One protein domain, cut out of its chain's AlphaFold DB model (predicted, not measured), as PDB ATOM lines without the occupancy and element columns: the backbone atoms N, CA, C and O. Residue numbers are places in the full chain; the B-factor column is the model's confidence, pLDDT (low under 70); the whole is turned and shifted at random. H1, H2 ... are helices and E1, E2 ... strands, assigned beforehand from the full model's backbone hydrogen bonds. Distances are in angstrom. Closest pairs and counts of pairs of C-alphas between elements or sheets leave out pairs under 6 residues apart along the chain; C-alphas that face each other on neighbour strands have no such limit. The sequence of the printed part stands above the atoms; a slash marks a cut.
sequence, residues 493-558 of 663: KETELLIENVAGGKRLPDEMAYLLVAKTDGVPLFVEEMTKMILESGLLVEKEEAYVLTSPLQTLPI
ATOM      1  N   LYS A 493     -36.054 -26.015 -50.145       89.12
ATOM      2  CA  LYS A 493     -35.467 -27.261 -49.628       89.12
ATOM      3  C   LYS A 493     -35.676 -27.418 -48.120       89.12
ATOM      4  O   LYS A 493     -36.029 -28.493 -47.658       89.12
ATOM      5  N   GLU A 494     -35.473 -26.347 -47.353       91.19
ATOM      6  CA  GLU A 494     -35.714 -26.350 -45.902       91.19
ATOM      7  C   GLU A 494     -37.203 -26.528 -45.577       91.19
ATOM      8  O   GLU A 494     -37.553 -27.203 -44.615       91.19
ATOM      9  N   THR A 495     -38.086 -25.969 -46.406       90.50
ATOM     10  CA  THR A 495     -39.540 -26.132 -46.277       90.50
ATOM     11  C   THR A 495     -39.960 -27.581 -46.513       90.50
ATOM     12  O   THR A 495     -40.711 -28.133 -45.715       90.50
ATOM     13  N   GLU A 496     -39.456 -28.217 -47.572       89.69
ATOM     14  CA  GLU A 496     -39.711 -29.632 -47.876       89.69
ATOM     15  C   GLU A 496     -39.229 -30.547 -46.739       89.69
ATOM     16  O   GLU A 496     -39.975 -31.419 -46.294       89.69
ATOM     17  N   LEU A 497     -38.034 -30.285 -46.197       89.38
ATOM     18  CA  LEU A 497     -37.512 -31.003 -45.030       89.38
ATOM     19  C   LEU A 497     -38.400 -30.821 -43.792       89.38
ATOM     20  O   LEU A 497     -38.593 -31.765 -43.028       89.38
ATOM     21  N   LEU A 498     -38.941 -29.620 -43.566       89.69
ATOM     22  CA  LEU A 498     -39.826 -29.364 -42.428       89.69
ATOM     23  C   LEU A 498     -41.144 -30.118 -42.559       89.69
ATOM     24  O   LEU A 498     -41.600 -30.714 -41.586       89.69
ATOM     25  N   ILE A 499     -41.708 -30.168 -43.764       89.44
ATOM     26  CA  ILE A 499     -42.907 -30.954 -44.066       89.44
ATOM     27  C   ILE A 499     -42.674 -32.441 -43.762       89.44
ATOM     28  O   ILE A 499     -43.483 -33.060 -43.074       89.44
ATOM     29  N   GLU A 500     -41.564 -33.011 -44.239       87.81
ATOM     30  CA  GLU A 500     -41.225 -34.425 -44.022       87.81
ATOM     31  C   GLU A 500     -41.048 -34.752 -42.533       87.81
ATOM     32  O   GLU A 500     -41.541 -35.771 -42.048       87.81
ATOM     33  N   ASN A 501     -40.413 -33.853 -41.778       87.62
ATOM     34  CA  ASN A 501     -40.236 -34.018 -40.339       87.62
ATOM     35  C   ASN A 501     -41.556 -33.931 -39.561       87.62
ATOM     36  O   ASN A 501     -41.790 -34.750 -38.673       87.62
ATOM     37  N   VAL A 502     -42.444 -32.992 -39.909       86.56
ATOM     38  CA  VAL A 502     -43.796 -32.926 -39.320       86.56
ATOM     39  C   VAL A 502     -44.589 -34.198 -39.638       86.56
ATOM     40  O   VAL A 502     -45.345 -34.680 -38.800       86.56
ATOM     41  N   ALA A 503     -44.383 -34.781 -40.822       85.25
ATOM     42  CA  ALA A 503     -44.995 -36.037 -41.247       85.25
ATOM     43  C   ALA A 503     -44.366 -37.296 -40.613       85.25
ATOM     44  O   ALA A 503     -44.703 -38.414 -41.013       85.25
ATOM     45  N   GLY A 504     -43.461 -37.150 -39.639       83.25
ATOM     46  CA  GLY A 504     -42.815 -38.273 -38.955       83.25
ATOM     47  C   GLY A 504     -41.817 -39.032 -39.836       83.25
ATOM     48  O   GLY A 504     -41.642 -40.235 -39.662       83.25
ATOM     49  N   GLY A 505     -41.203 -38.355 -40.811       80.31
ATOM     50  CA  GLY A 505     -40.257 -38.950 -41.761       80.31
ATOM     51  C   GLY A 505     -40.914 -39.691 -42.930       80.31
ATOM     52  O   GLY A 505     -40.222 -40.353 -43.698       80.31
ATOM     53  N   LYS A 506     -42.243 -39.605 -43.077       84.62
ATOM     54  CA  LYS A 506     -42.983 -40.230 -44.181       84.62
ATOM     55  C   LYS A 506     -43.172 -39.255 -45.329       84.62
ATOM     56  O   LYS A 506     -43.500 -38.086 -45.123       84.62
ATOM     57  N   ARG A 507     -43.062 -39.753 -46.561       84.31
ATOM     58  CA  ARG A 507     -43.287 -38.915 -47.746       84.31
ATOM     59  C   ARG A 507     -44.762 -38.580 -47.925       84.31
ATOM     60  O   ARG A 507     -45.622 -39.461 -47.909       84.31
ATOM     61  N   LEU A 508     -45.037 -37.300 -48.156       85.81
ATOM     62  CA  LEU A 508     -46.322 -36.842 -48.673       85.81
ATOM     63  C   LEU A 508     -46.373 -37.011 -50.201       85.81
ATOM     64  O   LEU A 508     -45.328 -36.981 -50.849       85.81
ATOM     65  N   PRO A 509     -47.572 -37.130 -50.795       86.25
ATOM     66  CA  PRO A 509     -47.745 -37.051 -52.243       86.25
ATOM     67  C   PRO A 509     -47.164 -35.747 -52.806       86.25
ATOM     68  O   PRO A 509     -47.401 -34.680 -52.235       86.25
ATOM     69  N   ASP A 510     -46.467 -35.815 -53.944       83.75
ATOM     70  CA  ASP A 510     -45.760 -34.666 -54.538       83.75
ATOM     71  C   ASP A 510     -46.678 -33.453 -54.758       83.75
ATOM     72  O   ASP A 510     -46.303 -32.317 -54.472       83.75
ATOM     73  N   GLU A 511     -47.917 -33.691 -55.196       81.31
ATOM     74  CA  GLU A 511     -48.929 -32.643 -55.373       81.31
ATOM     75  C   GLU A 511     -49.242 -31.906 -54.061       81.31
ATOM     76  O   GLU A 511     -49.416 -30.685 -54.052       81.31
ATOM     77  N   MET A 512     -49.278 -32.635 -52.940       82.56
ATOM     78  CA  MET A 512     -49.536 -32.073 -51.616       82.56
ATOM     79  C   MET A 512     -48.326 -31.299 -51.098       82.56
ATOM     80  O   MET A 512     -48.483 -30.181 -50.607       82.56
ATOM     81  N   ALA A 513     -47.124 -31.866 -51.232       84.19
ATOM     82  CA  ALA A 513     -45.887 -31.198 -50.839       84.19
ATOM     83  C   ALA A 513     -45.706 -29.885 -51.618       84.19
ATOM     84  O   ALA A 513     -45.484 -28.833 -51.018       84.19
ATOM     85  N   TYR A 514     -45.923 -29.913 -52.937       83.00
ATOM     86  CA  TYR A 514     -45.889 -28.722 -53.784       83.00
ATOM     87  C   TYR A 514     -46.913 -27.671 -53.341       83.00
ATOM     88  O   TYR A 514     -46.591 -26.485 -53.224       83.00
ATOM     89  N   LEU A 515     -48.148 -28.094 -53.054       80.06
ATOM     90  CA  LEU A 515     -49.198 -27.189 -52.598       80.06
ATOM     91  C   LEU A 515     -48.862 -26.563 -51.236       80.06
ATOM     92  O   LEU A 515     -49.069 -25.362 -51.056       80.06
ATOM     93  N   LEU A 516     -48.321 -27.340 -50.295       84.00
ATOM     94  CA  LEU A 516     -47.880 -26.862 -48.984       84.00
ATOM     95  C   LEU A 516     -46.753 -25.836 -49.106       84.00
ATOM     96  O   LEU A 516     -46.867 -24.744 -48.548       84.00
ATOM     97  N   VAL A 517     -45.716 -26.123 -49.896       85.06
ATOM     98  CA  VAL A 517     -44.622 -25.177 -50.171       85.06
ATOM     99  C   VAL A 517     -45.175 -23.877 -50.766       85.06
ATOM    100  O   VAL A 517     -44.903 -22.787 -50.263       85.06
ATOM    101  N   ALA A 518     -46.036 -23.978 -51.783       78.50
ATOM    102  CA  ALA A 518     -46.594 -22.816 -52.474       78.50
ATOM    103  C   ALA A 518     -47.544 -21.968 -51.605       78.50
ATOM    104  O   ALA A 518     -47.739 -20.777 -51.877       78.50
ATOM    105  N   LYS A 519     -48.190 -22.565 -50.595       77.50
ATOM    106  CA  LYS A 519     -49.137 -21.871 -49.706       77.50
ATOM    107  C   LYS A 519     -48.466 -21.261 -48.483       77.50
ATOM    108  O   LYS A 519     -48.912 -20.205 -48.044       77.50
ATOM    109  N   THR A 520     -47.435 -21.901 -47.948       81.44
ATOM    110  CA  THR A 520     -46.786 -21.510 -46.687       81.44
ATOM    111  C   THR A 520     -45.701 -20.453 -46.879       81.44
ATOM    112  O   THR A 520     -45.381 -19.739 -45.932       81.44
ATOM    113  N   ASP A 521     -45.174 -20.320 -48.104       78.69
ATOM    114  CA  ASP A 521     -44.158 -19.331 -48.489       78.69
ATOM    115  C   ASP A 521     -42.919 -19.356 -47.574       78.69
ATOM    116  O   ASP A 521     -42.357 -18.320 -47.228       78.69
ATOM    117  N   GLY A 522     -42.538 -20.550 -47.107       83.62
ATOM    118  CA  GLY A 522     -41.364 -20.758 -46.255       83.62
ATOM    119  C   GLY A 522     -41.488 -20.206 -44.832       83.62
ATOM    120  O   GLY A 522     -40.478 -20.082 -44.141       83.62
ATOM    121  N   VAL A 523     -42.689 -19.853 -44.363       86.12
ATOM    122  CA  VAL A 523     -42.912 -19.464 -42.960       86.12
ATOM    123  C   VAL A 523     -43.035 -20.735 -42.103       86.12
ATOM    124  O   VAL A 523     -44.041 -21.430 -42.244       86.12
ATOM    125  N   PRO A 524     -42.084 -21.044 -41.193       87.56
ATOM    126  CA  PRO A 524     -42.064 -22.296 -40.426       87.56
ATOM    127  C   PRO A 524     -43.389 -22.628 -39.735       87.56
ATOM    128  O   PRO A 524     -43.916 -23.721 -39.915       87.56
ATOM    129  N   LEU A 525     -43.986 -21.656 -39.034       83.25
ATOM    130  CA  LEU A 525     -45.276 -21.846 -38.363       83.25
ATOM    131  C   LEU A 525     -46.382 -22.274 -39.339       83.25
ATOM    132  O   LEU A 525     -47.223 -23.098 -39.007       83.25
ATOM    133  N   PHE A 526     -46.394 -21.725 -40.557       84.62
ATOM    134  CA  PHE A 526     -47.409 -22.083 -41.545       84.62
ATOM    135  C   PHE A 526     -47.191 -23.495 -42.060       84.62
ATOM    136  O   PHE A 526     -48.157 -24.220 -42.271       84.62
ATOM    137  N   VAL A 527     -45.930 -23.869 -42.272       86.62
ATOM    138  CA  VAL A 527     -45.552 -25.208 -42.716       86.62
ATOM    139  C   VAL A 527     -46.003 -26.247 -41.701       86.62
ATOM    140  O   VAL A 527     -46.677 -27.202 -42.077       86.62
ATOM    141  N   GLU A 528     -45.700 -26.032 -40.424       85.06
ATOM    142  CA  GLU A 528     -46.073 -26.949 -39.349       85.06
ATOM    143  C   GLU A 528     -47.590 -27.065 -39.201       85.06
ATOM    144  O   GLU A 528     -48.129 -28.164 -39.305       85.06
ATOM    145  N   GLU A 529     -48.293 -25.941 -39.037       82.12
ATOM    146  CA  GLU A 529     -49.737 -25.940 -38.779       82.12
ATOM    147  C   GLU A 529     -50.546 -26.482 -39.963       82.12
ATOM    148  O   GLU A 529     -51.491 -27.250 -39.777       82.12
ATOM    149  N   MET A 530     -50.170 -26.134 -41.201       81.62
ATOM    150  CA  MET A 530     -50.833 -26.680 -42.390       81.62
ATOM    151  C   MET A 530     -50.574 -28.180 -42.530       81.62
ATOM    152  O   MET A 530     -51.493 -28.920 -42.875       81.62
ATOM    153  N   THR A 531     -49.346 -28.638 -42.267       84.62
ATOM    154  CA  THR A 531     -49.003 -30.059 -42.397       84.62
ATOM    155  C   THR A 531     -49.716 -30.884 -41.327       84.62
ATOM    156  O   THR A 531     -50.384 -31.854 -41.680       84.62
ATOM    157  N   LYS A 532     -49.686 -30.459 -40.054       82.12
ATOM    158  CA  LYS A 532     -50.430 -31.101 -38.953       82.12
ATOM    159  C   LYS A 532     -51.924 -31.193 -39.260       82.12
ATOM    160  O   LYS A 532     -52.488 -32.281 -39.225       82.12
ATOM    161  N   MET A 533     -52.544 -30.084 -39.675       80.25
ATOM    162  CA  MET A 533     -53.966 -30.064 -40.030       80.25
ATOM    163  C   MET A 533     -54.297 -31.080 -41.132       80.25
ATOM    164  O   MET A 533     -55.326 -31.746 -41.069       80.25
ATOM    165  N   ILE A 534     -53.449 -31.211 -42.155       79.88
ATOM    166  CA  ILE A 534     -53.681 -32.158 -43.251       79.88
ATOM    167  C   ILE A 534     -53.550 -33.604 -42.770       79.88
ATOM    168  O   ILE A 534     -54.387 -34.429 -43.140       79.88
ATOM    169  N   LEU A 535     -52.559 -33.902 -41.929       80.81
ATOM    170  CA  LEU A 535     -52.390 -35.226 -41.327       80.81
ATOM    171  C   LEU A 535     -53.593 -35.602 -40.446       80.81
ATOM    172  O   LEU A 535     -54.075 -36.728 -40.510       80.81
ATOM    173  N   GLU A 536     -54.143 -34.641 -39.702       78.00
ATOM    174  CA  GLU A 536     -55.313 -34.832 -38.834       78.00
ATOM    175  C   GLU A 536     -56.656 -34.846 -39.589       78.00
ATOM    176  O   GLU A 536     -57.654 -35.351 -39.080       78.00
ATOM    177  N   SER A 537     -56.706 -34.306 -40.812       72.44
ATOM    178  CA  SER A 537     -57.954 -34.129 -41.576       72.44
ATOM    179  C   SER A 537     -58.567 -35.419 -42.135       72.44
ATOM    180  O   SER A 537     -59.675 -35.384 -42.668       72.44
ATOM    181  N   GLY A 538     -57.842 -36.543 -42.094       71.56
ATOM    182  CA  GLY A 538     -58.259 -37.802 -42.725       71.56
ATOM    183  C   GLY A 538     -58.204 -37.796 -44.264       71.56
ATOM    184  O   GLY A 538     -58.616 -38.764 -44.906       71.56
ATOM    185  N   LEU A 539     -57.678 -36.730 -44.884       74.75
ATOM    186  CA  LEU A 539     -57.430 -36.657 -46.336       74.75
ATOM    187  C   LEU A 539     -56.292 -37.581 -46.794       74.75
ATOM    188  O   LEU A 539     -56.166 -37.880 -47.984       74.75
ATOM    189  N   LEU A 540     -55.458 -38.014 -45.853       80.50
ATOM    190  CA  LEU A 540     -54.327 -38.896 -46.074       80.50
ATOM    191  C   LEU A 540     -54.512 -40.182 -45.272       80.50
ATOM    192  O   LEU A 540     -54.840 -40.141 -44.090       80.50
ATOM    193  N   VAL A 541     -54.265 -41.320 -45.915       81.50
ATOM    194  CA  VAL A 541     -54.109 -42.606 -45.231       81.50
ATOM    195  C   VAL A 541     -52.629 -42.895 -45.097       81.50
ATOM    196  O   VAL A 541     -51.878 -42.875 -46.077       81.50
ATOM    197  N   GLU A 542     -52.230 -43.161 -43.864       83.62
ATOM    198  CA  GLU A 542     -50.885 -43.569 -43.508       83.62
ATOM    199  C   GLU A 542     -50.598 -44.981 -44.038       83.62
ATOM    200  O   GLU A 542     -51.342 -45.929 -43.778       83.62
ATOM    201  N   LYS A 543     -49.508 -45.129 -44.794       83.06
ATOM    202  CA  LYS A 543     -48.874 -46.419 -45.099       83.06
ATOM    203  C   LYS A 543     -47.509 -46.491 -44.405       83.06
ATOM    204  O   LYS A 543     -47.095 -45.539 -43.739       83.06
ATOM    205  N   GLU A 544     -46.814 -47.622 -44.536       76.31
ATOM    206  CA  GLU A 544     -45.534 -47.864 -43.847       76.31
ATOM    207  C   GLU A 544     -44.507 -46.744 -44.097       76.31
ATOM    208  O   GLU A 544     -43.986 -46.196 -43.129       76.31
ATOM    209  N   GLU A 545     -44.306 -46.314 -45.350       80.19
ATOM    210  CA  GLU A 545     -43.281 -45.308 -45.707       80.19
ATOM    211  C   GLU A 545     -43.831 -43.995 -46.305       80.19
ATOM    212  O   GLU A 545     -43.080 -43.048 -46.553       80.19
ATOM    213  N   ALA A 546     -45.138 -43.906 -46.565       84.69
ATOM    214  CA  ALA A 546     -45.725 -42.755 -47.251       84.69
ATOM    215  C   ALA A 546     -47.194 -42.534 -46.887       84.69
ATOM    216  O   ALA A 546     -47.907 -43.459 -46.495       84.69
ATOM    217  N   TYR A 547     -47.663 -41.311 -47.094       83.62
ATOM    218  CA  TYR A 547     -49.078 -40.968 -47.058       83.62
ATOM    219  C   TYR A 547     -49.682 -41.031 -48.460       83.62
ATOM    220  O   TYR A 547     -49.055 -40.634 -49.440       83.62
ATOM    221  N   VAL A 548     -50.925 -41.507 -48.564       82.69
ATOM    222  CA  VAL A 548     -51.661 -41.574 -49.835       82.69
ATOM    223  C   VAL A 548     -52.985 -40.833 -49.709       82.69
ATOM    224  O   VAL A 548     -53.677 -40.964 -48.703       82.69
ATOM    225  N   LEU A 549     -53.343 -40.068 -50.741       80.31
ATOM    226  CA  LEU A 549     -54.614 -39.346 -50.803       80.31
ATOM    227  C   LEU A 549     -55.808 -40.303 -50.795       80.31
ATOM    228  O   LEU A 549     -55.849 -41.265 -51.563       80.31
ATOM    229  N   THR A 550     -56.809 -39.992 -49.974       76.81
ATOM    230  CA  THR A 550     -58.107 -40.686 -49.975       76.81
ATOM    231  C   THR A 550     -59.036 -40.198 -51.081       76.81
ATOM    232  O   THR A 550     -59.954 -40.911 -51.480       76.81
ATOM    233  N   SER A 551     -58.808 -38.985 -51.592       69.50
ATOM    234  CA  SER A 551     -59.634 -38.348 -52.617       69.50
ATOM    235  C   SER A 551     -58.837 -37.297 -53.413       69.50
ATOM    236  O   SER A 551     -57.784 -36.855 -52.946       69.50
ATOM    237  N   PRO A 552     -59.306 -36.884 -54.608       68.00
ATOM    238  CA  PRO A 552     -58.688 -35.804 -55.374       68.00
ATOM    239  C   PRO A 552     -58.642 -34.496 -54.578       68.00
ATOM    240  O   PRO A 552     -59.619 -34.118 -53.929       68.00
ATOM    241  N   LEU A 553     -57.519 -33.783 -54.666       61.53
ATOM    242  CA  LEU A 553     -57.285 -32.574 -53.884       61.53
ATOM    243  C   LEU A 553     -58.267 -31.449 -54.234       61.53
ATOM    244  O   LEU A 553     -58.281 -30.926 -55.347       61.53
ATOM    245  N   GLN A 554     -59.047 -31.024 -53.239       61.00
ATOM    246  CA  GLN A 554     -59.731 -29.731 -53.249       61.00
ATOM    247  C   GLN A 554     -58.829 -28.638 -52.650       61.00
ATOM    248  O   GLN A 554     -57.714 -28.883 -52.191       61.00
ATOM    249  N   THR A 555     -59.311 -27.394 -52.630       64.69
ATOM    250  CA  THR A 555     -58.622 -26.294 -51.947       64.69
ATOM    251  C   THR A 555     -58.461 -26.582 -50.451       64.69
ATOM    252  O   THR A 555     -59.458 -26.668 -49.740       64.69
ATOM    253  N   LEU A 556     -57.218 -26.639 -49.961       66.38
ATOM    254  CA  LEU A 556     -56.907 -26.848 -48.541       66.38
ATOM    255  C   LEU A 556     -57.491 -25.739 -47.651       66.38
ATOM    256  O   LEU A 556     -57.214 -24.572 -47.951       66.38
ATOM    257  N   PRO A 557     -58.252 -26.043 -46.582       67.56
ATOM    258  CA  PRO A 557     -58.706 -25.049 -45.602       67.56
ATOM    259  C   PRO A 557     -57.524 -24.385 -44.867       67.56
ATOM    260  O   PRO A 557     -56.394 -24.850 -44.966       67.56
ATOM    261  N   ILE A 558     -57.762 -23.253 -44.197       70.31
ATOM    262  CA  ILE A 558     -56.750 -22.606 -43.343       70.31
ATOM    263  C   ILE A 558     -56.965 -23.094 -41.898       70.31
ATOM    264  O   ILE A 558     -58.103 -23.020 -41.429       70.31
TER     265      ILE A 558
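Overview. This is residues 493 to 558 of the 663 residues of a protein of Oscillatoria sp. SIO1A7 (UniProt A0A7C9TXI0). Three crossed helices, each touching the other two, make a small cluster with a strand hairpin, E1 and E2, at one end; residues 550 to 558, with no named element, fold back from it. The 66 printed residues run H1, H2, H3, E1, E2, mostly helix, the sheet antiparallel. The whole is compact, radius of gyration of the C-alphas 10.7 A, spanning 27 by 24 by 18 A.

Along the chain. Find C-alpha 493 at (-35.467, -27.261, -49.628); from there H1 runs 14.4 A to residue 502. H2 is residues 510 to 520, 15.4 A; H3 is 524 to 536, 18.3 A. E1 is 540 to 542, 6.3 A; E2 is 547 to 549, 6.9 A, ending at C-alpha 549, (-54.614, -39.346, -50.803).

Arrangement. H1 touches H2 about perpendicular, 74 degrees, closest C-alphas Thr 495 and Val 517, 6.5 A. H1 touches H3 at a steep 41 degrees, the same way, closest C-alphas Ile 499 and Thr 531, 6.4 A. H2 and H3 form a helical hairpin, opposite ways at a steep 44 degrees; H3 touches H2 with residues 526 to 531 alone, closest C-alphas Thr 520 and Phe 526, 5.2 A. In H1, H2 and H3 every O i to N i+4 pair is within hydrogen-bond range. Across E1 and E2, look at N 541 and O 548, 2.9 A, within that range.

Size, cuts and confidence. The printed part has no cut and no long link; residues 551 to 557 have pLDDT under 70.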